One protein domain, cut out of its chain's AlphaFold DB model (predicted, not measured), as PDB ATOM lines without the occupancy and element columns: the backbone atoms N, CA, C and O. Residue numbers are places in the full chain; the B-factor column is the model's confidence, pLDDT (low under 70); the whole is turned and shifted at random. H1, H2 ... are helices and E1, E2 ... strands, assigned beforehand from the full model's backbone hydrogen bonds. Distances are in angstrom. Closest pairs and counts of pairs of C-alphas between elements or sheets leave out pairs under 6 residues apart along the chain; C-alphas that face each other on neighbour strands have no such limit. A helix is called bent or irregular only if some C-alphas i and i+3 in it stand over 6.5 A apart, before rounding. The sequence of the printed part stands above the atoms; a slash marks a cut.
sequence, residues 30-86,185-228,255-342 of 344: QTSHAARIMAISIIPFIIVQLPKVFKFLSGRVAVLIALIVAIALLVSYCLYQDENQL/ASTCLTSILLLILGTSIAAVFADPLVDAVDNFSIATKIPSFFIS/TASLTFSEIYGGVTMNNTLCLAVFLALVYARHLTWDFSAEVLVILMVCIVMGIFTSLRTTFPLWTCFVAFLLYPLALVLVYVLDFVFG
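This is residues 30 to 86, 185 to 228 and 255 to 342 of the 344 residues of the protein "EF-hand domain-containing protein" of Musa balbisiana (UniProt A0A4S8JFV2). Helices H1, H2, H3, H6 and H7 form a bundle, with the long H6 nearest its middle and H8 packed on H7 at one side. A long bent helix, H4, reaches past the bundle; its residues 185 to 208 stick out free, its second arm H4b runs on at 37 degrees to the first, and after it the chain turns back into the short H5, which comes close to H8. The 189 printed residues hold eight named helices and one named strand, in the order H1, H2, H3, H4, H5, H6, H7, E1, H8; the class is mostly helix. The whole is only just compact, close to loose, with a radius of gyration of the C-alphas of 19.0 A and spans of 53 by 42 by 37 A.

H4, residues 185 to 220, was assigned as one helix by its hydrogen bonds but is bent: C-alphas 204 and 207 are 7.0 A apart. Arm H4a, residues 185 to 204, is 28.5 A long from C-alpha 185 at (77.480, 115.830, 62.442); arm H4b, residues 207 to 220, is 20.0 A. H5 is residues 224 to 228. H6, residues 255 to 284, is 42.5 A, H7, residues 292 to 311, is 28.0 A, and E1 is residues 314 to 316. H8, residues 318 to 340, is 31.5 A, with a kink of 33 degrees near residue 328, and ends at (41.693, 72.947, 78.083). H1, residues 30 to 40, begins at (74.606, 83.095, 53.886). H2, residues 43 to 53, is irregular, with C-alphas 48 and 51 7.1 A apart; H3, residues 59 to 81, is 32.6 A.

H4a and H4b stand at a steep tilt of 37 degrees, only just past shallow. H4b touches H5, closest at C-alphas 217 and 224, 5.0 A. H5 and H8 are close but not clearly touching, C-alphas 226 and 331 being closest at 7.4 A. The hub, H7, touches H8 (C-alphas 293 and 337, 6.0 A), H1 (306 and 39, 4.9 A) and H2 (299 and 45, 6.6 A). H6 touches H1, 4.8 A between C-alphas 268 and 38, at a shallow tilt of 19 degrees, the same way. H6 also touches H3, 5.2 A between C-alphas 272 and 70, opposite ways. H2 and H3 form a hairpin, with C-alphas 44 and 66 closest at 4.6 A. E1 pairs with no named strand. Every O i to N i+4 pair is within hydrogen-bond range in H1, H3, H4a, H4b, H5 and H7; H2 has 4 of 7, H6 25 of 26 and H8 17 of 19.

The C-alphas farthest apart, of Ala 185 and Val 340, are 58.0 A apart. Residues 87 to 184 and 229 to 254 are not printed; the gaps across these cuts are 23.5 A and 31.4 A between C-alphas. Of the links that are printed whole, none is long. Mean pLDDT of the printed part is 86.5; residues 81 to 86, 185 to 186, 255 to 256 and 258 are under 70.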
ATOM      1  N   GLN A  30      74.505  82.199  52.726       78.62
ATOM      2  CA  GLN A  30      74.606  83.095  53.886       78.62
ATOM      3  C   GLN A  30      73.238  83.266  54.552       78.62
ATOM      4  O   GLN A  30      73.143  83.228  55.776       78.62
ATOM      5  N   THR A  31      72.162  83.321  53.767       81.62
ATOM      6  CA  THR A  31      70.789  83.293  54.295       81.62
ATOM      7  C   THR A  31      70.503  82.027  55.116       81.62
ATOM      8  O   THR A  31      69.870  82.100  56.168       81.62
ATOM      9  N   SER A  32      71.022  80.864  54.704       85.19
ATOM     10  CA  SER A  32      70.916  79.628  55.501       85.19
ATOM     11  C   SER A  32      71.741  79.694  56.794       85.19
ATOM     12  O   SER A  32      71.314  79.168  57.821       85.19
ATOM     13  N   HIS A  33      72.888  80.381  56.793       84.50
ATOM     14  CA  HIS A  33      73.632  80.659  58.025       84.50
ATOM     15  C   HIS A  33      72.837  81.554  58.986       84.50
ATOM     16  O   HIS A  33      72.741  81.217  60.166       84.50
ATOM     17  N   ALA A  34      72.188  82.613  58.494       86.81
ATOM     18  CA  ALA A  34      71.304  83.452  59.309       86.81
ATOM     19  C   ALA A  34      70.138  82.646  59.918       86.81
ATOM     20  O   ALA A  34      69.835  82.786  61.103       86.81
ATOM     21  N   ALA A  35      69.546  81.715  59.158       88.25
ATOM     22  CA  ALA A  35      68.522  80.802  59.673       88.25
ATOM     23  C   ALA A  35      69.032  79.896  60.812       88.25
ATOM     24  O   ALA A  35      68.309  79.639  61.777       88.25
ATOM     25  N   ARG A  36      70.288  79.434  60.741       90.19
ATOM     26  CA  ARG A  36      70.904  78.632  61.814       90.19
ATOM     27  C   ARG A  36      71.128  79.455  63.077       90.19
ATOM     28  O   ARG A  36      70.885  78.956  64.171       90.19
ATOM     29  N   ILE A  37      71.547  80.710  62.931       89.50
ATOM     30  CA  ILE A  37      71.692  81.647  64.052       89.50
ATOM     31  C   ILE A  37      70.328  81.878  64.722       89.50
ATOM     32  O   ILE A  37      70.216  81.769  65.944       89.50
ATOM     33  N   MET A  38      69.267  82.059  63.929       91.44
ATOM     34  CA  MET A  38      67.892  82.121  64.435       91.44
ATOM     35  C   MET A  38      67.513  80.854  65.216       91.44
ATOM     36  O   MET A  38      66.930  80.959  66.292       91.44
ATOM     37  N   ALA A  39      67.872  79.657  64.744       91.06
ATOM     38  CA  ALA A  39      67.605  78.414  65.475       91.06
ATOM     39  C   ALA A  39      68.368  78.327  66.815       91.06
ATOM     40  O   ALA A  39      67.836  77.812  67.797       91.06
ATOM     41  N   ILE A  40      69.588  78.869  66.887       91.12
ATOM     42  CA  ILE A  40      70.383  78.937  68.127       91.12
ATOM     43  C   ILE A  40      69.747  79.904  69.140       91.12
ATOM     44  O   ILE A  40      69.777  79.630  70.341       91.12
ATOM     45  N   SER A  41      69.093  80.981  68.681       91.75
ATOM     46  CA  SER A  41      68.399  81.950  69.555       91.75
ATOM     47  C   SER A  41      67.283  81.344  70.422       91.75
ATOM     48  O   SER A  41      66.814  81.976  71.363       91.75
ATOM     49  N   ILE A  42      66.878  80.103  70.140       92.88
ATOM     50  CA  ILE A  42      65.818  79.373  70.841       92.88
ATOM     51  C   ILE A  42      66.301  78.790  72.187       92.88
ATOM     52  O   ILE A  42      65.495  78.515  73.075       92.88
ATOM     53  N   ILE A  43      67.612  78.618  72.386       92.94
ATOM     54  CA  ILE A  43      68.185  77.961  73.577       92.94
ATOM     55  C   ILE A  43      67.675  78.548  74.913       92.94
ATOM     56  O   ILE A  43      67.272  77.761  75.774       92.94
ATOM     57  N   PRO A  44      67.617  79.880  75.124       92.69
ATOM     58  CA  PRO A  44      67.090  80.450  76.365       92.69
ATOM     59  C   PRO A  44      65.621  80.080  76.639       92.69
ATOM     60  O   PRO A  44      65.258  79.850  77.793       92.69
ATOM     61  N   PHE A  45      64.793  79.943  75.594       92.75
ATOM     62  CA  PHE A  45      63.401  79.491  75.718       92.75
ATOM     63  C   PHE A  45      63.318  78.034  76.190       92.75
ATOM     64  O   PHE A  45      62.433  77.682  76.964       92.75
ATOM     65  N   ILE A  46      64.252  77.175  75.771       92.38
ATOM     66  CA  ILE A  46      64.322  75.788  76.257       92.38
ATOM     67  C   ILE A  46      64.697  75.776  77.741       92.38
ATOM     68  O   ILE A  46      64.053  75.094  78.536       92.38
ATOM     69  N   ILE A  47      65.719  76.551  78.120       91.38
ATOM     70  CA  ILE A  47      66.241  76.595  79.493       91.38
ATOM     71  C   ILE A  47      65.155  77.013  80.482       91.38
ATOM     72  O   ILE A  47      65.001  76.372  81.524       91.38
ATOM     73  N   VAL A  48      64.383  78.054  80.162       90.44
ATOM     74  CA  VAL A  48      63.360  78.571  81.081       90.44
ATOM     75  C   VAL A  48      62.199  77.587  81.298       90.44
ATOM     76  O   VAL A  48      61.552  77.622  82.341       90.44
ATOM     77  N   GLN A  49      61.987  76.643  80.377       89.50
ATOM     78  CA  GLN A  49      60.944  75.614  80.479       89.50
ATOM     79  C   GLN A  49      61.387  74.365  81.260       89.50
ATOM     80  O   GLN A  49      60.543  73.587  81.716       89.50
ATOM     81  N   LEU A  50      62.697  74.168  81.466       87.69
ATOM     82  CA  LEU A  50      63.238  72.989  82.156       87.69
ATOM     83  C   LEU A  50      62.651  72.740  83.555       87.69
ATOM     84  O   LEU A  50      62.371  71.577  83.833       87.69
ATOM     85  N   PRO A  51      62.405  73.744  84.425       85.31
ATOM     86  CA  PRO A  51      61.815  73.514  85.749       85.31
ATOM     87  C   PRO A  51      60.450  72.825  85.725       85.31
ATOM     88  O   PRO A  51      60.123  72.070  86.640       85.31
ATOM     89  N   LYS A  52      59.638  73.084  84.691       79.62
ATOM     90  CA  LYS A  52      58.311  72.469  84.564       79.62
ATOM     91  C   LYS A  52      58.376  71.031  84.085       79.62
ATOM     92  O   LYS A  52      57.600  70.200  84.546       79.62
ATOM     93  N   VAL A  53      59.305  70.737  83.180       79.81
ATOM     94  CA  VAL A  53      59.527  69.377  82.669       79.81
ATOM     95  C   VAL A  53      60.241  68.528  83.716       79.81
ATOM     96  O   VAL A  53      59.910  67.364  83.936       79.81
ATOM     97  N   PHE A  54      61.199  69.134  84.407       76.38
ATOM     98  CA  PHE A  54      62.044  68.482  85.377       76.38
ATOM     99  C   PHE A  54      62.057  69.267  86.691       76.38
ATOM    100  O   PHE A  54      62.670  70.326  86.811       76.38
ATOM    101  N   LYS A  55      61.435  68.697  87.724       75.12
ATOM    102  CA  LYS A  55      61.249  69.306  89.056       75.12
ATOM    103  C   LYS A  55      62.547  69.523  89.867       75.12
ATOM    104  O   LYS A  55      62.479  69.674  91.083       75.12
ATOM    105  N   PHE A  56      63.726  69.478  89.241       71.56
ATOM    106  CA  PHE A  56      65.023  69.584  89.921       71.56
ATOM    107  C   PHE A  56      65.569  71.018  90.003       71.56
ATOM    108  O   PHE A  56      66.452  71.280  90.816       71.56
ATOM    109  N   LEU A  57      65.064  71.950  89.187       75.88
ATOM    110  CA  LEU A  57      65.498  73.352  89.160       75.88
ATOM    111  C   LEU A  57      64.441  74.264  89.785       75.88
ATOM    112  O   LEU A  57      63.262  74.187  89.453       75.88
ATOM    113  N   SER A  58      64.876  75.188  90.646       84.31
ATOM    114  CA  SER A  58      64.026  76.303  91.073       84.31
ATOM    115  C   SER A  58      63.753  77.224  89.882       84.31
ATOM    116  O   SER A  58      64.687  77.593  89.165       84.31
ATOM    117  N   GLY A  59      62.495  77.643  89.698       83.88
ATOM    118  CA  GLY A  59      62.092  78.520  88.591       83.88
ATOM    119  C   GLY A  59      62.929  79.800  88.507       83.88
ATOM    120  O   GLY A  59      63.354  80.192  87.427       83.88
ATOM    121  N   ARG A  60      63.297  80.387  89.654       86.69
ATOM    122  CA  ARG A  60      64.165  81.578  89.698       86.69
ATOM    123  C   ARG A  60      65.574  81.322  89.174       86.69
ATOM    124  O   ARG A  60      66.140  82.181  88.506       86.69
ATOM    125  N   VAL A  61      66.140  80.157  89.486       89.38
ATOM    126  CA  VAL A  61      67.481  79.778  89.021       89.38
ATOM    127  C   VAL A  61      67.457  79.554  87.511       89.38
ATOM    128  O   VAL A  61      68.349  80.024  86.816       89.38
ATOM    129  N   ALA A  62      66.408  78.919  86.987       90.38
ATOM    130  CA  ALA A  62      66.257  78.734  85.547       90.38
ATOM    131  C   ALA A  62      66.055  80.054  84.790       90.38
ATOM    132  O   ALA A  62      66.691  80.242  83.757       90.38
ATOM    133  N   VAL A  63      65.251  80.986  85.320       91.44
ATOM    134  CA  VAL A  63      65.101  82.340  84.754       91.44
ATOM    135  C   VAL A  63      66.449  83.063  84.708       91.44
ATOM    136  O   VAL A  63      66.789  83.649  83.684       91.44
ATOM    137  N   LEU A  64      67.252  82.979  85.775       92.06
ATOM    138  CA  LEU A  64      68.578  83.603  85.814       92.06
ATOM    139  C   LEU A  64      69.546  82.983  84.795       92.06
ATOM    140  O   LEU A  64      70.239  83.712  84.089       92.06
ATOM    141  N   ILE A  65      69.591  81.651  84.690       92.00
ATOM    142  CA  ILE A  65      70.434  80.962  83.702       92.00
ATOM    143  C   ILE A  65      69.991  81.336  82.283       92.00
ATOM    144  O   ILE A  65      70.831  81.686  81.457       92.00
ATOM    145  N   ALA A  66      68.684  81.318  82.005       92.62
ATOM    146  CA  ALA A  66      68.141  81.708  80.707       92.62
ATOM    147  C   ALA A  66      68.479  83.167  80.363       92.62
ATOM    148  O   ALA A  66      68.862  83.440  79.229       92.62
ATOM    149  N   LEU A  67      68.426  84.083  81.338       93.69
ATOM    150  CA  LEU A  67      68.811  85.485  81.160       93.69
ATOM    151  C   LEU A  67      70.291  85.629  80.786       93.69
ATOM    152  O   LEU A  67      70.616  86.336  79.834       93.69
ATOM    153  N   ILE A  68      71.187  84.937  81.500       92.50
ATOM    154  CA  ILE A  68      72.628  84.960  81.205       92.50
ATOM    155  C   ILE A  68      72.890  84.440  79.789       92.50
ATOM    156  O   ILE A  68      73.639  85.058  79.035       92.50
ATOM    157  N   VAL A  69      72.248  83.333  79.407       93.62
ATOM    158  CA  VAL A  69      72.404  82.753  78.066       93.62
ATOM    159  C   VAL A  69      71.818  83.671  76.990       93.62
ATOM    160  O   VAL A  69      72.448  83.839  75.951       93.62
ATOM    161  N   ALA A  70      70.671  84.312  77.228       92.88
ATOM    162  CA  ALA A  70      70.077  85.262  76.286       92.88
ATOM    163  C   ALA A  70      70.987  86.478  76.044       92.88
ATOM    164  O   ALA A  70      71.210  86.848  74.893       92.88
ATOM    165  N   ILE A  71      71.571  87.049  77.105       91.06
ATOM    166  CA  ILE A  71      72.529  88.163  76.995       91.06
ATOM    167  C   ILE A  71      73.805  87.714  76.276       91.06
ATOM    168  O   ILE A  71      74.290  88.426  75.403       91.06
ATOM    169  N   ALA A  72      74.340  86.535  76.608       90.81
ATOM    170  CA  ALA A  72      75.527  86.005  75.943       90.81
ATOM    171  C   ALA A  72      75.287  85.808  74.438       90.81
ATOM    172  O   ALA A  72      76.107  86.245  73.634       90.81
ATOM    173  N   LEU A  73      74.146  85.226  74.052       91.38
ATOM    174  CA  LEU A  73      73.765  85.065  72.648       91.38
ATOM    175  C   LEU A  73      73.555  86.408  71.943       91.38
ATOM    176  O   LEU A  73      73.968  86.537  70.795       91.38
ATOM    177  N   LEU A  74      72.964  87.402  72.614       89.25
ATOM    178  CA  LEU A  74      72.806  88.749  72.064       89.25
ATOM    179  C   LEU A  74      74.170  89.396  71.788       89.25
ATOM    180  O   LEU A  74      74.400  89.883  70.687       89.25
ATOM    181  N   VAL A  75      75.094  89.354  72.753       85.75
ATOM    182  CA  VAL A  75      76.451  89.896  72.580       85.75
ATOM    183  C   VAL A  75      77.194  89.152  71.472       85.75
ATOM    184  O   VAL A  75      77.784  89.791  70.607       85.75
ATOM    185  N   SER A  76      77.135  87.817  71.448       87.19
ATOM    186  CA  SER A  76      77.723  87.024  70.366       87.19
ATOM    187  C   SER A  76      77.128  87.367  69.000       87.19
ATOM    188  O   SER A  76      77.867  87.425  68.024       87.19
ATOM    189  N   TYR A  77      75.819  87.621  68.921       86.75
ATOM    190  CA  TYR A  77      75.156  88.038  67.686       86.75
ATOM    191  C   TYR A  77      75.620  89.424  67.219       86.75
ATOM    192  O   TYR A  77      75.931  89.587  66.043       86.75
ATOM    193  N   CYS A  78      75.739  90.397  68.129       82.69
ATOM    194  CA  CYS A  78      76.283  91.718  67.804       82.69
ATOM    195  C   CYS A  78      77.725  91.621  67.287       82.69
ATOM    196  O   CYS A  78      78.039  92.192  66.250       82.69
ATOM    197  N   LEU A  79      78.574  90.834  67.955       79.19
ATOM    198  CA  LEU A  79      79.962  90.630  67.525       79.19
ATOM    199  C   LEU A  79      80.054  89.943  66.157       79.19
ATOM    200  O   LEU A  79      80.867  90.348  65.336       79.19
ATOM    201  N   TYR A  80      79.196  88.953  65.888       79.06
ATOM    202  CA  TYR A  80      79.113  88.302  64.576       79.06
ATOM    203  C   TYR A  80      78.724  89.285  63.462       79.06
ATOM    204  O   TYR A  80      79.197  89.168  62.335       79.06
ATOM    205  N   GLN A  81      77.859  90.254  63.761       69.94
ATOM    206  CA  GLN A  81      77.428  91.245  62.778       69.94
ATOM    207  C   GLN A  81      78.500  92.317  62.504       69.94
ATOM    208  O   GLN A  81      78.562  92.833  61.389       69.94
ATOM    209  N   ASP A  82      79.363  92.597  63.482       63.75
ATOM    210  CA  ASP A  82      80.437  93.599  63.406       63.75
ATOM    211  C   ASP A  82      81.790  93.032  62.920       63.75
ATOM    212  O   ASP A  82      82.774  93.770  62.822       63.75
ATOM    213  N   GLU A  83      81.884  91.727  62.634       51.09
ATOM    214  CA  GLU A  83      83.170  91.008  62.622       51.09
ATOM    215  C   GLU A  83      84.128  91.365  61.470       51.09
ATOM    216  O   GLU A  83      85.321  91.070  61.554       51.09
ATOM    217  N   ASN A  84      83.678  92.091  60.446       55.94
ATOM    218  CA  ASN A  84      84.551  92.551  59.371       55.94
ATOM    219  C   ASN A  84      84.588  94.084  59.342       55.94
ATOM    220  O   ASN A  84      83.880  94.721  58.569       55.94
ATOM    221  N   GLN A  85      85.501  94.704  60.098       59.91
ATOM    222  CA  GLN A  85      85.929  96.109  59.892       59.91
ATOM    223  C   GLN A  85      86.649  96.326  58.535       59.91
ATOM    224  O   GLN A  85      87.458  97.238  58.355       59.91
ATOM    225  N   LEU A  86      86.394  95.434  57.585       64.25
ATOM    226  CA  LEU A  86      87.014  95.272  56.292       64.25
ATOM    227  C   LEU A  86      85.869  95.118  55.301       64.25
ATOM    228  O   LEU A  86      84.999  94.277  55.489       64.25
ATOM    229  N   ALA A 185      77.825 115.609  61.036       69.62
ATOM    230  CA  ALA A 185      77.480 115.830  62.442       69.62
ATOM    231  C   ALA A 185      75.994 116.193  62.631       69.62
ATOM    232  O   ALA A 185      75.387 115.797  63.623       69.62
ATOM    233  N   SER A 186      75.394 116.892  61.661       65.69
ATOM    234  CA  SER A 186      73.964 117.211  61.678       65.69
ATOM    235  C   SER A 186      73.128 115.961  61.433       65.69
ATOM    236  O   SER A 186      72.141 115.772  62.126       65.69
ATOM    237  N   THR A 187      73.536 115.070  60.523       75.94
ATOM    238  CA  THR A 187      72.844 113.789  60.296       75.94
ATOM    239  C   THR A 187      72.858 112.908  61.543       75.94
ATOM    240  O   THR A 187      71.832 112.334  61.903       75.94
ATOM    241  N   CYS A 188      74.007 112.824  62.223       78.69
ATOM    242  CA  CYS A 188      74.140 112.072  63.470       78.69
ATOM    243  C   CYS A 188      73.244 112.661  64.571       78.69
ATOM    244  O   CYS A 188      72.461 111.935  65.180       78.69
ATOM    245  N   LEU A 189      73.275 113.987  64.756       83.06
ATOM    246  CA  LEU A 189      72.420 114.671  65.725       83.06
ATOM    247  C   LEU A 189      70.930 114.469  65.417       83.06
ATOM    248  O   LEU A 189      70.164 114.140  66.318       83.06
ATOM    249  N   THR A 190      70.526 114.611  64.154       85.44
ATOM    250  CA  THR A 190      69.146 114.369  63.716       85.44
ATOM    251  C   THR A 190      68.724 112.925  63.986       85.44
ATOM    252  O   THR A 190      67.626 112.703  64.484       85.44
ATOM    253  N   SER A 191      69.598 111.946  63.739       83.06
ATOM    254  CA  SER A 191      69.310 110.526  63.994       83.06
ATOM    255  C   SER A 191      69.125 110.240  65.486       83.06
ATOM    256  O   SER A 191      68.168 109.574  65.873       83.06
ATOM    257  N   ILE A 192      69.995 110.794  66.337       89.94
ATOM    258  CA  ILE A 192      69.881 110.677  67.798       89.94
ATOM    259  C   ILE A 192      68.582 111.330  68.289       89.94
ATOM    260  O   ILE A 192      67.861 110.736  69.089       89.94
ATOM    261  N   LEU A 193      68.256 112.528  67.794       89.94
ATOM    262  CA  LEU A 193      67.024 113.232  68.155       89.94
ATOM    263  C   LEU A 193      65.778 112.452  67.731       89.94
ATOM    264  O   LEU A 193      64.857 112.314  68.532       89.94
ATOM    265  N   LEU A 194      65.759 111.904  66.514       87.38
ATOM    266  CA  LEU A 194      64.666 111.061  66.027       87.38
ATOM    267  C   LEU A 194      64.513 109.784  66.863       87.38
ATOM    268  O   LEU A 194      63.388 109.403  67.177       87.38
ATOM    269  N   LEU A 195      65.618 109.158  67.282       90.56
ATOM    270  CA  LEU A 195      65.592 107.959  68.123       90.56
ATOM    271  C   LEU A 195      65.030 108.258  69.520       90.56
ATOM    272  O   LEU A 195      64.167 107.525  70.011       90.56
ATOM    273  N   ILE A 196      65.461 109.358  70.144       93.75
ATOM    274  CA  ILE A 196      64.933 109.807  71.441       93.75
ATOM    275  C   ILE A 196      63.451 110.161  71.319       93.75
ATOM    276  O   ILE A 196      62.653 109.758  72.169       93.75
ATOM    277  N   LEU A 197      63.069 110.887  70.267       94.50
ATOM    278  CA  LEU A 197      61.684 111.268  70.015       94.50
ATOM    279  C   LEU A 197      60.799 110.028  69.831       94.50
ATOM    280  O   LEU A 197      59.788 109.906  70.517       94.50
ATOM    281  N   GLY A 198      61.203 109.082  68.978       91.62
ATOM    282  CA  GLY A 198      60.477 107.830  68.749       91.62
ATOM    283  C   GLY A 198      60.337 106.989  70.017       91.62
ATOM    284  O   GLY A 198      59.242 106.524  70.328       91.62
ATOM    285  N   THR A 199      61.409 106.875  70.805       90.88
ATOM    286  CA  THR A 199      61.387 106.163  72.096       90.88
ATOM    287  C   THR A 199      60.450 106.844  73.094       90.88
ATOM    288  O   THR A 199      59.693 106.174  73.793       90.88
ATOM    289  N   SER A 200      60.459 108.178  73.141       94.19
ATOM    290  CA  SER A 200      59.593 108.956  74.032       94.19
ATOM    291  C   SER A 200      58.121 108.803  73.657       94.19
ATOM    292  O   SER A 200      57.287 108.588  74.530       94.19
ATOM    293  N   ILE A 201      57.799 108.861  72.361       93.88
ATOM    294  CA  ILE A 201      56.444 108.612  71.857       93.88
ATOM    295  C   ILE A 201      56.014 107.189  72.232       93.88
ATOM    296  O   ILE A 201      54.967 107.023  72.851       93.88
ATOM    297  N   ALA A 202      56.833 106.172  71.946       90.38
ATOM    298  CA  ALA A 202      56.516 104.786  72.295       90.38
ATOM    299  C   ALA A 202      56.252 104.608  73.800       90.38
ATOM    300  O   ALA A 202      55.290 103.943  74.171       90.38
ATOM    301  N   ALA A 203      57.047 105.251  74.660       92.25
ATOM    302  CA  ALA A 203      56.854 105.208  76.108       92.25
ATOM    303  C   ALA A 203      55.549 105.886  76.557       92.25
ATOM    304  O   ALA A 203      54.836 105.332  77.387       92.25
ATOM    305  N   VAL A 204      55.203 107.051  75.993       95.12
ATOM    306  CA  VAL A 204      53.950 107.761  76.321       95.12
ATOM    307  C   VAL A 204      52.716 106.968  75.880       95.12
ATOM    308  O   VAL A 204      51.695 106.997  76.561       95.12
ATOM    309  N   PHE A 205      52.799 106.255  74.755       92.00
ATOM    310  CA  PHE A 205      51.681 105.476  74.215       92.00
ATOM    311  C   PHE A 205      51.612 104.030  74.726       92.00
ATOM    312  O   PHE A 205      50.598 103.374  74.486       92.00
ATOM    313  N   ALA A 206      52.624 103.535  75.447       90.56
ATOM    314  CA  ALA A 206      52.646 102.166  75.960       90.56
ATOM    315  C   ALA A 206      51.487 101.881  76.934       90.56
ATOM    316  O   ALA A 206      50.734 100.934  76.706       90.56
ATOM    317  N   ASP A 207      51.297 102.713  77.964       93.19
ATOM    318  CA  ASP A 207      50.230 102.505  78.957       93.19
ATOM    319  C   ASP A 207      48.822 102.628  78.331       93.19
ATOM    320  O   ASP A 207      48.034 101.689  78.468       93.19
ATOM    321  N   PRO A 208      48.502 103.683  77.543       93.69
ATOM    322  CA  PRO A 208      47.214 103.766  76.850       93.69
ATOM    323  C   PRO A 208      46.925 102.584  75.918       93.69
ATOM    324  O   PRO A 208      45.768 102.199  75.750       93.69
ATOM    325  N   LEU A 209      47.956 102.011  75.288       89.81
ATOM    326  CA  LEU A 209      47.801 100.843  74.424       89.81
ATOM    327  C   LEU A 209      47.422  99.596  75.233       89.81
ATOM    328  O   LEU A 209      46.515  98.868  74.829       89.81
ATOM    329  N   VAL A 210      48.076  99.365  76.375       90.00
ATOM    330  CA  VAL A 210      47.739  98.257  77.283       90.00
ATOM    331  C   VAL A 210      46.310  98.415  77.814       90.00
ATOM    332  O   VAL A 210      45.537  97.457  77.760       90.00
ATOM    333  N   ASP A 211      45.920  99.626  78.217       92.75
ATOM    334  CA  ASP A 211      44.558  99.926  78.683       92.75
ATOM    335  C   ASP A 211      43.507  99.708  77.586       92.75
ATOM    336  O   ASP A 211      42.406  99.215  77.847       92.75
ATOM    337  N   ALA A 212      43.817 100.063  76.338       92.06
ATOM    338  CA  ALA A 212      42.915  99.836  75.214       92.06
ATOM    339  C   ALA A 212      42.687  98.336  74.966       92.06
ATOM    340  O   ALA A 212      41.548  97.918  74.742       92.06
ATOM    341  N   VAL A 213      43.747  97.525  75.045       90.88
ATOM    342  CA  VAL A 213      43.646  96.063  74.920       90.88
ATOM    343  C   VAL A 213      42.822  95.469  76.061       90.88
ATOM    344  O   VAL A 213      41.968  94.618  75.804       90.88
ATOM    345  N   ASP A 214      43.024  95.929  77.296       92.19
ATOM    346  CA  ASP A 214      42.286  95.425  78.456       92.19
ATOM    347  C   ASP A 214      40.790  95.769  78.389       92.19
ATOM    348  O   ASP A 214      39.926  94.895  78.504       92.19
ATOM    349  N   ASN A 215      40.456  97.019  78.064       93.69
ATOM    350  CA  ASN A 215      39.064  97.432  77.881       93.69
ATOM    351  C   ASN A 215      38.381  96.674  76.729       93.69
ATOM    352  O   ASN A 215      37.210  96.299  76.832       93.69
ATOM    353  N   PHE A 216      39.105  96.410  75.636       92.56
ATOM    354  CA  PHE A 216      38.591  95.619  74.517       92.56
ATOM    355  C   PHE A 216      38.378  94.145  74.895       92.56
ATOM    356  O   PHE A 216      37.369  93.546  74.511       92.56
ATOM    357  N   SER A 217      39.283  93.572  75.690       93.62
ATOM    358  CA  SER A 217      39.172  92.228  76.269       93.62
ATOM    359  C   SER A 217      37.912  92.083  77.119       93.62
ATOM    360  O   SER A 217      37.095  91.189  76.875       93.62
ATOM    361  N   ILE A 218      37.662  93.034  78.024       93.69
ATOM    362  CA  ILE A 218      36.457  93.058  78.866       93.69
ATOM    363  C   ILE A 218      35.186  93.170  78.012       93.69
ATOM    364  O   ILE A 218      34.215  92.445  78.245       93.69
ATOM    365  N   ALA A 219      35.184  94.043  77.001       95.38
ATOM    366  CA  ALA A 219      34.021  94.261  76.140       95.38
ATOM    367  C   ALA A 219      33.682  93.043  75.264       95.38
ATOM    368  O   ALA A 219      32.507  92.729  75.061       95.38
ATOM    369  N   THR A 220      34.697  92.347  74.747       93.31
ATOM    370  CA  THR A 220      34.527  91.204  73.830       93.31
ATOM    371  C   THR A 220      34.506  89.845  74.527       93.31
ATOM    372  O   THR A 220      34.112  88.858  73.908       93.31
ATOM    373  N   LYS A 221      34.879  89.786  75.815       90.00
ATOM    374  CA  LYS A 221      35.100  88.555  76.598       90.00
ATOM    375  C   LYS A 221      36.177  87.638  76.004       90.00
ATOM    376  O   LYS A 221      36.152  86.429  76.230       90.00
ATOM    377  N   ILE A 222      37.108  88.205  75.240       86.19
ATOM    378  CA  ILE A 222      38.283  87.510  74.709       86.19
ATOM    379  C   ILE A 222      39.464  87.867  75.616       86.19
ATOM    380  O   ILE A 222      39.649  89.051  75.866       86.19
ATOM    381  N   PRO A 223      40.281  86.909  76.088       85.12
ATOM    382  CA  PRO A 223      41.404  87.224  76.968       85.12
ATOM    383  C   PRO A 223      42.394  88.200  76.319       85.12
ATOM    384  O   PRO A 223      42.762  88.034  75.151       85.12
ATOM    385  N   SER A 224      42.880  89.166  77.107       86.50
ATOM    386  CA  SER A 224      43.789  90.239  76.668       86.50
ATOM    387  C   SER A 224      45.033  89.696  75.958       86.50
ATOM    388  O   SER A 224      45.515  90.298  75.002       86.50
ATOM    389  N   PHE A 225      45.504  88.507  76.350       82.19
ATOM    390  CA  PHE A 225      46.609  87.812  75.694       82.19
ATOM    391  C   PHE A 225      46.371  87.561  74.190       82.19
ATOM    392  O   PHE A 225      47.233  87.895  73.377       82.19
ATOM    393  N   PHE A 226      45.210  87.024  73.789       84.12
ATOM    394  CA  PHE A 226      44.931  86.726  72.372       84.12
ATOM    395  C   PHE A 226      44.818  87.994  71.541       84.12
ATOM    396  O   PHE A 226      45.286  88.036  70.403       84.12
ATOM    397  N   ILE A 227      44.220  89.035  72.121       87.81
ATOM    398  CA  ILE A 227      44.115  90.344  71.479       87.81
ATOM    399  C   ILE A 227      45.518  90.910  71.256       87.81
ATOM    400  O   ILE A 227      45.835  91.298  70.134       87.81
ATOM    401  N   SER A 228      46.390  90.868  72.268       87.12
ATOM    402  CA  SER A 228      47.789  91.288  72.143       87.12
ATOM    403  C   SER A 228      48.555  90.474  71.101       87.12
ATOM    404  O   SER A 228      49.283  91.056  70.302       87.12
ATOM    405  N   THR A 255      67.411  89.767  46.127       62.34
ATOM    406  CA  THR A 255      66.469  90.551  46.927       62.34
ATOM    407  C   THR A 255      65.648  89.643  47.834       62.34
ATOM    408  O   THR A 255      65.448  89.983  48.989       62.34
ATOM    409  N   ALA A 256      65.269  88.458  47.354       69.62
ATOM    410  CA  ALA A 256      64.615  87.464  48.191       69.62
ATOM    411  C   ALA A 256      65.530  86.975  49.326       69.62
ATOM    412  O   ALA A 256      65.097  86.957  50.473       69.62
ATOM    413  N   SER A 257      66.798  86.651  49.045       74.94
ATOM    414  CA  SER A 257      67.782  86.312  50.083       74.94
ATOM    415  C   SER A 257      67.919  87.391  51.155       74.94
ATOM    416  O   SER A 257      67.924  87.071  52.339       74.94
ATOM    417  N   LEU A 258      68.023  88.661  50.746       69.44
ATOM    418  CA  LEU A 258      68.133  89.788  51.673       69.44
ATOM    419  C   LEU A 258      66.891  89.892  52.555       69.44
ATOM    420  O   LEU A 258      67.032  89.986  53.767       69.44
ATOM    421  N   THR A 259      65.695  89.782  51.972       77.62
ATOM    422  CA  THR A 259      64.438  89.771  52.732       77.62
ATOM    423  C   THR A 259      64.379  88.612  53.726       77.62
ATOM    424  O   THR A 259      63.978  88.805  54.868       77.62
ATOM    425  N   PHE A 260      64.808  87.407  53.340       84.94
ATOM    426  CA  PHE A 260      64.871  86.275  54.269       84.94
ATOM    427  C   PHE A 260      65.874  86.513  55.403       84.94
ATOM    428  O   PHE A 260      65.549  86.253  56.557       84.94
ATOM    429  N   SER A 261      67.065  87.034  55.100       81.12
ATOM    430  CA  SER A 261      68.071  87.365  56.116       81.12
ATOM    431  C   SER A 261      67.608  88.480  57.060       81.12
ATOM    432  O   SER A 261      67.864  88.386  58.256       81.12
ATOM    433  N   GLU A 262      66.894  89.493  56.557       80.88
ATOM    434  CA  GLU A 262      66.273  90.561  57.359       80.88
ATOM    435  C   GLU A 262      65.234  89.979  58.325       80.88
ATOM    436  O   GLU A 262      65.304  90.228  59.528       80.88
ATOM    437  N   ILE A 263      64.350  89.101  57.834       87.00
ATOM    438  CA  ILE A 263      63.362  88.400  58.666       87.00
ATOM    439  C   ILE A 263      64.053  87.534  59.730       87.00
ATOM    440  O   ILE A 263      63.684  87.586  60.901       87.00
ATOM    441  N   TYR A 264      65.067  86.741  59.366       89.69
ATOM    442  CA  TYR A 264      65.785  85.897  60.330       89.69
ATOM    443  C   TYR A 264      66.553  86.719  61.368       89.69
ATOM    444  O   TYR A 264      66.573  86.342  62.542       89.69
ATOM    445  N   GLY A 265      67.147  87.843  60.964       86.31
ATOM    446  CA  GLY A 265      67.801  88.788  61.867       86.31
ATOM    447  C   GLY A 265      66.812  89.415  62.848       86.31
ATOM    448  O   GLY A 265      67.054  89.382  64.053       86.31
ATOM    449  N   GLY A 266      65.656  89.879  62.362       85.44
ATOM    450  CA  GLY A 266      64.581  90.422  63.200       85.44
ATOM    451  C   GLY A 266      64.054  89.406  64.215       85.44
ATOM    452  O   GLY A 266      63.956  89.708  65.405       85.44
ATOM    453  N   VAL A 267      63.819  88.157  63.792       88.69
ATOM    454  CA  VAL A 267      63.423  87.070  64.706       88.69
ATOM    455  C   VAL A 267      64.521  86.775  65.731       88.69
ATOM    456  O   VAL A 267      64.221  86.637  66.912       88.69
ATOM    457  N   THR A 268      65.790  86.713  65.319       90.31
ATOM    458  CA  THR A 268      66.931  86.471  66.225       90.31
ATOM    459  C   THR A 268      67.062  87.578  67.271       90.31
ATOM    460  O   THR A 268      67.246  87.295  68.460       90.31
ATOM    461  N   MET A 269      66.929  88.837  66.846       86.94
ATOM    462  CA  MET A 269      66.979  89.994  67.732       86.94
ATOM    463  C   MET A 269      65.806  89.969  68.708       86.94
ATOM    464  O   MET A 269      66.022  90.081  69.910       86.94
ATOM    465  N   ASN A 270      64.580  89.747  68.229       87.31
ATOM    466  CA  ASN A 270      63.412  89.678  69.100       87.31
ATOM    467  C   ASN A 270      63.528  88.514  70.100       87.31
ATOM    468  O   ASN A 270      63.311  88.692  71.295       87.31
ATOM    469  N   ASN A 271      63.971  87.342  69.648       89.62
ATOM    470  CA  ASN A 271      64.144  86.163  70.495       89.62
ATOM    471  C   ASN A 271      65.196  86.347  71.593       89.62
ATOM    472  O   ASN A 271      65.024  85.813  72.685       89.62
ATOM    473  N   THR A 272      66.281  87.075  71.332       89.81
ATOM    474  CA  THR A 272      67.341  87.299  72.329       89.81
ATOM    475  C   THR A 272      67.070  88.538  73.184       89.81
ATOM    476  O   THR A 272      67.003  88.426  74.407       89.81
ATOM    477  N   LEU A 273      66.845  89.704  72.569       89.88
ATOM    478  CA  LEU A 273      66.634  90.986  73.250       89.88
ATOM    479  C   LEU A 273      65.312  91.019  74.028       89.88
ATOM    480  O   LEU A 273      65.320  91.334  75.218       89.88
ATOM    481  N   CYS A 274      64.181  90.695  73.385       88.94
ATOM    482  CA  CYS A 274      62.867  90.789  74.031       88.94
ATOM    483  C   CYS A 274      62.771  89.799  75.195       88.94
ATOM    484  O   CYS A 274      62.368  90.170  76.299       88.94
ATOM    485  N   LEU A 275      63.240  88.564  74.984       90.88
ATOM    486  CA  LEU A 275      63.293  87.569  76.050       90.88
ATOM    487  C   LEU A 275      64.236  87.993  77.183       90.88
ATOM    488  O   LEU A 275      63.880  87.821  78.345       90.88
ATOM    489  N   ALA A 276      65.409  88.565  76.892       92.81
ATOM    490  CA  ALA A 276      66.318  89.044  77.933       92.81
ATOM    491  C   ALA A 276      65.674  90.148  78.786       92.81
ATOM    492  O   ALA A 276      65.714  90.070  80.014       92.81
ATOM    493  N   VAL A 277      65.028  91.139  78.163       92.75
ATOM    494  CA  VAL A 277      64.305  92.203  78.885       92.75
ATOM    495  C   VAL A 277      63.173  91.611  79.728       92.75
ATOM    496  O   VAL A 277      63.032  91.953  80.903       92.75
ATOM    497  N   PHE A 278      62.407  90.673  79.169       91.62
ATOM    498  CA  PHE A 278      61.323  89.997  79.878       91.62
ATOM    499  C   PHE A 278      61.820  89.204  81.096       91.62
ATOM    500  O   PHE A 278      61.332  89.397  82.210       91.62
ATOM    501  N   LEU A 279      62.842  88.360  80.922       91.88
ATOM    502  CA  LEU A 279      63.434  87.573  82.008       91.88
ATOM    503  C   LEU A 279      64.081  88.465  83.074       91.88
ATOM    504  O   LEU A 279      63.988  88.157  84.263       91.88
ATOM    505  N   ALA A 280      64.696  89.583  82.678       92.88
ATOM    506  CA  ALA A 280      65.249  90.560  83.611       92.88
ATOM    507  C   ALA A 280      64.156  91.170  84.500       92.88
ATOM    508  O   ALA A 280      64.344  91.264  85.715       92.88
ATOM    509  N   LEU A 281      62.998  91.522  83.929       92.50
ATOM    510  CA  LEU A 281      61.849  92.020  84.689       92.50
ATOM    511  C   LEU A 281      61.292  90.959  85.642       92.50
ATOM    512  O   LEU A 281      61.100  91.256  86.822       92.50
ATOM    513  N   VAL A 282      61.092  89.724  85.168       91.62
ATOM    514  CA  VAL A 282      60.619  88.601  85.998       91.62
ATOM    515  C   VAL A 282      61.563  88.364  87.179       91.62
ATOM    516  O   VAL A 282      61.116  88.253  88.322       91.62
ATOM    517  N   TYR A 283      62.876  88.357  86.931       90.81
ATOM    518  CA  TYR A 283      63.886  88.159  87.969       90.81
ATOM    519  C   TYR A 283      63.931  89.320  88.973       90.81
ATOM    520  O   TYR A 283      63.864  89.086  90.183       90.81
ATOM    521  N   ALA A 284      63.998  90.565  88.487       92.88
ATOM    522  CA  ALA A 284      64.120  91.765  89.320       92.88
ATOM    523  C   ALA A 284      62.865  92.040  90.161       92.88
ATOM    524  O   ALA A 284      62.967  92.492  91.300       92.88
ATOM    525  N   ARG A 285      61.677  91.753  89.619       92.25
ATOM    526  CA  ARG A 285      60.390  91.907  90.316       92.25
ATOM    527  C   ARG A 285      59.979  90.672  91.109       92.25
ATOM    528  O   ARG A 285      58.918  90.692  91.722       92.25
ATOM    529  N   HIS A 286      60.812  89.629  91.136       87.88
ATOM    530  CA  HIS A 286      60.552  88.406  91.893       87.88
ATOM    531  C   HIS A 286      59.259  87.671  91.487       87.88
ATOM    532  O   HIS A 286      58.677  86.965  92.317       87.88
ATOM    533  N   LEU A 287      58.851  87.802  90.222       86.12
ATOM    534  CA  LEU A 287      57.637  87.195  89.676       86.12
ATOM    535  C   LEU A 287      57.806  85.683  89.472       86.12
ATOM    536  O   LEU A 287      58.918  85.172  89.299       86.12
ATOM    537  N   THR A 288      56.690  84.962  89.522       85.81
ATOM    538  CA  THR A 288      56.607  83.543  89.172       85.81
ATOM    539  C   THR A 288      56.615  83.363  87.654       85.81
ATOM    540  O   THR A 288      56.239  84.257  86.898       85.81
ATOM    541  N   TRP A 289      57.125  82.217  87.199       84.62
ATOM    542  CA  TRP A 289      57.131  81.858  85.783       84.62
ATOM    543  C   TRP A 289      55.835  81.120  85.432       84.62
ATOM    544  O   TRP A 289      55.767  79.900  85.595       84.62
ATOM    545  N   ASP A 290      54.852  81.871  84.936       82.44
ATOM    546  CA  ASP A 290      53.488  81.386  84.650       82.44
ATOM    547  C   ASP A 290      53.096  81.530  83.160       82.44
ATOM    548  O   ASP A 290      51.924  81.439  82.811       82.44
ATOM    549  N   PHE A 291      54.082  81.768  82.281       82.38
ATOM    550  CA  PHE A 291      53.903  81.976  80.830       82.38
ATOM    551  C   PHE A 291      54.401  80.780  80.002       82.38
ATOM    552  O   PHE A 291      55.070  80.920  78.970       82.38
ATOM    553  N   SER A 292      54.213  79.567  80.523       85.12
ATOM    554  CA  SER A 292      54.845  78.385  79.935       85.12
ATOM    555  C   SER A 292      54.150  77.916  78.663       85.12
ATOM    556  O   SER A 292      54.851  77.507  77.737       85.12
ATOM    557  N   ALA A 293      52.819  77.982  78.575       85.19
ATOM    558  CA  ALA A 293      52.099  77.596  77.362       85.19
ATOM    559  C   ALA A 293      52.510  78.469  76.169       85.19
ATOM    560  O   ALA A 293      52.850  77.955  75.103       85.19
ATOM    561  N   GLU A 294      52.558  79.782  76.359       86.06
ATOM    562  CA  GLU A 294      52.901  80.778  75.350       86.06
ATOM    563  C   GLU A 294      54.314  80.552  74.820       86.06
ATOM    564  O   GLU A 294      54.540  80.439  73.611       86.06
ATOM    565  N   VAL A 295      55.270  80.414  75.739       88.81
ATOM    566  CA  VAL A 295      56.675  80.178  75.404       88.81
ATOM    567  C   VAL A 295      56.858  78.829  74.717       88.81
ATOM    568  O   VAL A 295      57.675  78.722  73.805       88.81
ATOM    569  N   LEU A 296      56.084  77.806  75.086       88.94
ATOM    570  CA  LEU A 296      56.111  76.502  74.421       88.94
ATOM    571  C   LEU A 296      55.605  76.583  72.977       88.94
ATOM    572  O   LEU A 296      56.190  75.956  72.094       88.94
ATOM    573  N   VAL A 297      54.556  77.363  72.711       89.75
ATOM    574  CA  VAL A 297      54.062  77.555  71.342       89.75
ATOM    575  C   VAL A 297      55.076  78.318  70.493       89.75
ATOM    576  O   VAL A 297      55.372  77.887  69.377       89.75
ATOM    577  N   ILE A 298      55.673  79.391  71.025       88.81
ATOM    578  CA  ILE A 298      56.753  80.125  70.342       88.81
ATOM    579  C   ILE A 298      57.918  79.176  70.040       88.81
ATOM    580  O   ILE A 298      58.377  79.098  68.900       88.81
ATOM    581  N   LEU A 299      58.340  78.385  71.032       90.75
ATOM    582  CA  LEU A 299      59.388  77.376  70.896       90.75
ATOM    583  C   LEU A 299      59.081  76.395  69.757       90.75
ATOM    584  O   LEU A 299      59.942  76.136  68.916       90.75
ATOM    585  N   MET A 300      57.855  75.870  69.693       90.12
ATOM    586  CA  MET A 300      57.434  74.932  68.652       90.12
ATOM    587  C   MET A 300      57.503  75.563  67.257       90.12
ATOM    588  O   MET A 300      58.084  74.967  66.347       90.12
ATOM    589  N   VAL A 301      56.955  76.770  67.084       91.19
ATOM    590  CA  VAL A 301      56.976  77.484  65.796       91.19
ATOM    591  C   VAL A 301      58.413  77.775  65.365       91.19
ATOM    592  O   VAL A 301      58.777  77.502  64.219       91.19
ATOM    593  N   CYS A 302      59.253  78.262  66.282       90.25
ATOM    594  CA  CYS A 302      60.653  78.567  66.001       90.25
ATOM    595  C   CYS A 302      61.472  77.311  65.672       90.25
ATOM    596  O   CYS A 302      62.318  77.375  64.787       90.25
ATOM    597  N   ILE A 303      61.220  76.165  66.315       90.81
ATOM    598  CA  ILE A 303      61.896  74.899  65.983       90.81
ATOM    599  C   ILE A 303      61.479  74.418  64.593       90.81
ATOM    600  O   ILE A 303      62.342  74.097  63.776       90.81
ATOM    601  N   VAL A 304      60.172  74.385  64.302       90.56
ATOM    602  CA  VAL A 304      59.655  73.922  63.004       90.56
ATOM    603  C   VAL A 304      60.206  74.788  61.875       90.56
ATOM    604  O   VAL A 304      60.802  74.261  60.935       90.56
ATOM    605  N   MET A 305      60.062  76.111  61.985       90.06
ATOM    606  CA  MET A 305      60.547  77.032  60.960       90.06
ATOM    607  C   MET A 305      62.070  77.087  60.920       90.06
ATOM    608  O   MET A 305      62.632  77.039  59.834       90.06
ATOM    609  N   GLY A 306      62.744  77.117  62.071       87.88
ATOM    610  CA  GLY A 306      64.200  77.197  62.160       87.88
ATOM    611  C   GLY A 306      64.907  75.986  61.571       87.88
ATOM    612  O   GLY A 306      65.853  76.151  60.806       87.88
ATOM    613  N   ILE A 307      64.431  74.767  61.842       88.19
ATOM    614  CA  ILE A 307      64.979  73.555  61.213       88.19
ATOM    615  C   ILE A 307      64.684  73.567  59.712       88.19
ATOM    616  O   ILE A 307      65.575  73.299  58.903       88.19
ATOM    617  N   PHE A 308      63.450  73.898  59.331       89.06
ATOM    618  CA  PHE A 308      63.036  73.909  57.932       89.06
ATOM    619  C   PHE A 308      63.884  74.865  57.079       89.06
ATOM    620  O   PHE A 308      64.366  74.473  56.014       89.06
ATOM    621  N   THR A 309      64.119  76.087  57.563       88.31
ATOM    622  CA  THR A 309      64.894  77.118  56.857       88.31
ATOM    623  C   THR A 309      66.406  76.924  56.975       88.31
ATOM    624  O   THR A 309      67.144  77.303  56.070       88.31
ATOM    625  N   SER A 310      66.898  76.279  58.035       87.25
ATOM    626  CA  SER A 310      68.334  75.991  58.195       87.25
ATOM    627  C   SER A 310      68.843  74.897  57.260       87.25
ATOM    628  O   SER A 310      70.024  74.887  56.903       87.25
ATOM    629  N   LEU A 311      67.975  73.947  56.896       85.12
ATOM    630  CA  LEU A 311      68.338  72.774  56.097       85.12
ATOM    631  C   LEU A 311      68.056  72.946  54.602       85.12
ATOM    632  O   LEU A 311      68.528  72.138  53.801       85.12
ATOM    633  N   ARG A 312      67.287  73.968  54.210       83.94
ATOM    634  CA  ARG A 312      66.911  74.209  52.815       83.94
ATOM    635  C   ARG A 312      67.267  75.620  52.383       83.94
ATOM    636  O   ARG A 312      66.943  76.585  53.056       83.94
ATOM    637  N   THR A 313      67.873  75.720  51.208       83.94
ATOM    638  CA  THR A 313      68.102  76.986  50.496       83.94
ATOM    639  C   THR A 313      67.071  77.223  49.395       83.94
ATOM    640  O   THR A 313      67.041  78.289  48.795       83.94
ATOM    641  N   THR A 314      66.225  76.234  49.098       86.19
ATOM    642  CA  THR A 314      65.186  76.312  48.067       86.19
ATOM    643  C   THR A 314      63.808  76.140  48.696       86.19
ATOM    644  O   THR A 314      63.504  75.119  49.317       86.19
ATOM    645  N   PHE A 315      62.970  77.162  48.530       87.44
ATOM    646  CA  PHE A 315      61.629  77.263  49.095       87.44
ATOM    647  C   PHE A 315      60.582  77.173  47.978       87.44
ATOM    648  O   PHE A 315      60.358  78.160  47.272       87.44
ATOM    649  N   PRO A 316      59.962  76.001  47.762       87.81
ATOM    650  CA  PRO A 316      58.864  75.860  46.807       87.81
ATOM    651  C   PRO A 316      57.605  76.581  47.306       87.81
ATOM    652  O   PRO A 316      57.401  76.690  48.510       87.81
ATOM    653  N   LEU A 317      56.716  77.016  46.404       84.19
ATOM    654  CA  LEU A 317      55.500  77.768  46.767       84.19
ATOM    655  C   LEU A 317      54.673  77.143  47.900       84.19
ATOM    656  O   LEU A 317      54.092  77.877  48.699       84.19
ATOM    657  N   TRP A 318      54.630  75.810  48.018       85.81
ATOM    658  CA  TRP A 318      53.823  75.171  49.058       85.81
ATOM    659  C   TRP A 318      54.255  75.548  50.483       85.81
ATOM    660  O   TRP A 318      53.450  75.476  51.412       85.81
ATOM    661  N   THR A 319      55.511  75.961  50.683       87.31
ATOM    662  CA  THR A 319      56.025  76.357  52.005       87.31
ATOM    663  C   THR A 319      55.329  77.603  52.526       87.31
ATOM    664  O   THR A 319      55.237  77.797  53.733       87.31
ATOM    665  N   CYS A 320      54.793  78.421  51.621       87.00
ATOM    666  CA  CYS A 320      53.992  79.588  51.946       87.00
ATOM    667  C   CYS A 320      52.697  79.194  52.673       87.00
ATOM    668  O   CYS A 320      52.368  79.794  53.692       87.00
ATOM    669  N   PHE A 321      52.021  78.120  52.240       87.50
ATOM    670  CA  PHE A 321      50.840  77.605  52.944       87.50
ATOM    671  C   PHE A 321      51.182  77.131  54.357       87.50
ATOM    672  O   PHE A 321      50.440  77.421  55.290       87.50
ATOM    673  N   VAL A 322      52.320  76.446  54.532       87.12
ATOM    674  CA  VAL A 322      52.786  76.005  55.857       87.12
ATOM    675  C   VAL A 322      53.032  77.209  56.768       87.12
ATOM    676  O   VAL A 322      52.542  77.230  57.895       87.12
ATOM    677  N   ALA A 323      53.730  78.232  56.268       86.75
ATOM    678  CA  ALA A 323      54.014  79.451  57.021       86.75
ATOM    679  C   ALA A 323      52.733  80.212  57.410       86.75
ATOM    680  O   ALA A 323      52.581  80.598  58.567       86.75
ATOM    681  N   PHE A 324      51.781  80.375  56.483       88.81
ATOM    682  CA  PHE A 324      50.511  81.047  56.772       88.81
ATOM    683  C   PHE A 324      49.627  80.275  57.750       88.81
ATOM    684  O   PHE A 324      48.922  80.897  58.539       88.81
ATOM    685  N   LEU A 325      49.656  78.940  57.721       90.94
ATOM    686  CA  LEU A 325      48.830  78.101  58.593       90.94
ATOM    687  C   LEU A 325      49.412  77.983  60.010       90.94
ATOM    688  O   LEU A 325      48.656  77.866  60.973       90.94
ATOM    689  N   LEU A 326      50.737  78.080  60.162       90.19
ATOM    690  CA  LEU A 326      51.412  78.041  61.465       90.19
ATOM    691  C   LEU A 326      50.939  79.143  62.423       90.19
ATOM    692  O   LEU A 326      50.826  78.879  63.614       90.19
ATOM    693  N   TYR A 327      50.619  80.342  61.928       88.88
ATOM    694  CA  TYR A 327      50.157  81.451  62.772       88.88
ATOM    695  C   TYR A 327      48.781  81.207  63.436       88.88
ATOM    696  O   TYR A 327      48.708  81.223  64.667       88.88
ATOM    697  N   PRO A 328      47.686  80.921  62.698       90.81
ATOM    698  CA  PRO A 328      46.407  80.588  63.323       90.81
ATOM    699  C   PRO A 328      46.479  79.280  64.121       90.81
ATOM    700  O   PRO A 328      45.820  79.162  65.151       90.81
ATOM    701  N   LEU A 329      47.305  78.314  63.702       91.44
ATOM    702  CA  LEU A 329      47.521  77.086  64.468       91.44
ATOM    703  C   LEU A 329      48.205  77.363  65.813       91.44
ATOM    704  O   LEU A 329      47.811  76.770  66.811       91.44
ATOM    705  N   ALA A 330      49.165  78.288  65.865       90.56
ATOM    706  CA  ALA A 330      49.789  78.727  67.110       90.56
ATOM    707  C   ALA A 330      48.760  79.360  68.062       90.56
ATOM    708  O   ALA A 330      48.717  78.996  69.233       90.56
ATOM    709  N   LEU A 331      47.876  80.229  67.558       88.00
ATOM    710  CA  LEU A 331      46.791  80.820  68.356       88.00
ATOM    711  C   LEU A 331      45.845  79.760  68.934       88.00
ATOM    712  O   LEU A 331      45.537  79.785  70.126       88.00
ATOM    713  N   VAL A 332      45.412  78.802  68.108       88.94
ATOM    714  CA  VAL A 332      44.566  77.687  68.561       88.94
ATOM    715  C   VAL A 332      45.302  76.830  69.588       88.94
ATOM    716  O   VAL A 332      44.704  76.421  70.579       88.94
ATOM    717  N   LEU A 333      46.595  76.572  69.384       88.44
ATOM    718  CA  LEU A 333      47.394  75.775  70.305       88.44
ATOM    719  C   LEU A 333      47.518  76.457  71.670       88.44
ATOM    720  O   LEU A 333      47.298  75.786  72.673       88.44
ATOM    721  N   VAL A 334      47.789  77.767  71.725       85.69
ATOM    722  CA  VAL A 334      47.807  78.495  73.007       85.69
ATOM    723  C   VAL A 334      46.441  78.412  73.685       85.69
ATOM    724  O   VAL A 334      46.373  78.069  74.859       85.69
ATOM    725  N   TYR A 335      45.350  78.625  72.942       84.88
ATOM    726  CA  TYR A 335      43.995  78.502  73.487       84.88
ATOM    727  C   TYR A 335      43.724  77.120  74.087       84.88
ATOM    728  O   TYR A 335      43.200  77.010  75.190       84.88
ATOM    729  N   VAL A 336      44.111  76.052  73.392       86.25
ATOM    730  CA  VAL A 336      43.930  74.687  73.894       86.25
ATOM    731  C   VAL A 336      44.801  74.431  75.128       86.25
ATOM    732  O   VAL A 336      44.312  73.879  76.112       86.25
ATOM    733  N   LEU A 337      46.073  74.827  75.112       84.50
ATOM    734  CA  LEU A 337      46.973  74.600  76.245       84.50
ATOM    735  C   LEU A 337      46.531  75.356  77.502       84.50
ATOM    736  O   LEU A 337      46.568  74.788  78.592       84.50
ATOM    737  N   ASP A 338      46.064  76.588  77.340       80.62
ATOM    738  CA  ASP A 338      45.664  77.445  78.451       80.62
ATOM    739  C   ASP A 338      44.260  77.084  78.976       80.62
ATOM    740  O   ASP A 338      44.088  76.771  80.153       80.62
ATOM    741  N   PHE A 339      43.249  76.982  78.101       78.62
ATOM    742  CA  PHE A 339      41.851  76.777  78.520       78.62
ATOM    743  C   PHE A 339      41.458  75.314  78.729       78.62
ATOM    744  O   PHE A 339      40.572  75.035  79.538       78.62
ATOM    745  N   VAL A 340      42.061  74.374  77.996       79.75
ATOM    746  CA  VAL A 340      41.693  72.947  78.083       79.75
ATOM    747  C   VAL A 340      42.606  72.207  79.050       79.75
ATOM    748  O   VAL A 340      42.126  71.409  79.853       79.75
ATOM    749  N   PHE A 341      43.913  72.467  78.983       79.56
ATOM    750  CA  PHE A 341      44.901  71.776  79.814       79.56
ATOM    751  C   PHE A 341      45.309  72.552  81.071       79.56
ATOM    752  O   PHE A 341      45.916  71.952  81.958       79.56
ATOM    753  N   GLY A 342      44.964  73.842  81.179       74.00
ATOM    754  CA  GLY A 342      45.334  74.675  82.326       74.00
ATOM    755  C   GLY A 342      46.847  74.817  82.480       74.00
ATOM    756  O   GLY A 342      47.351  74.859  83.603       74.00
TER     757      GLY A 342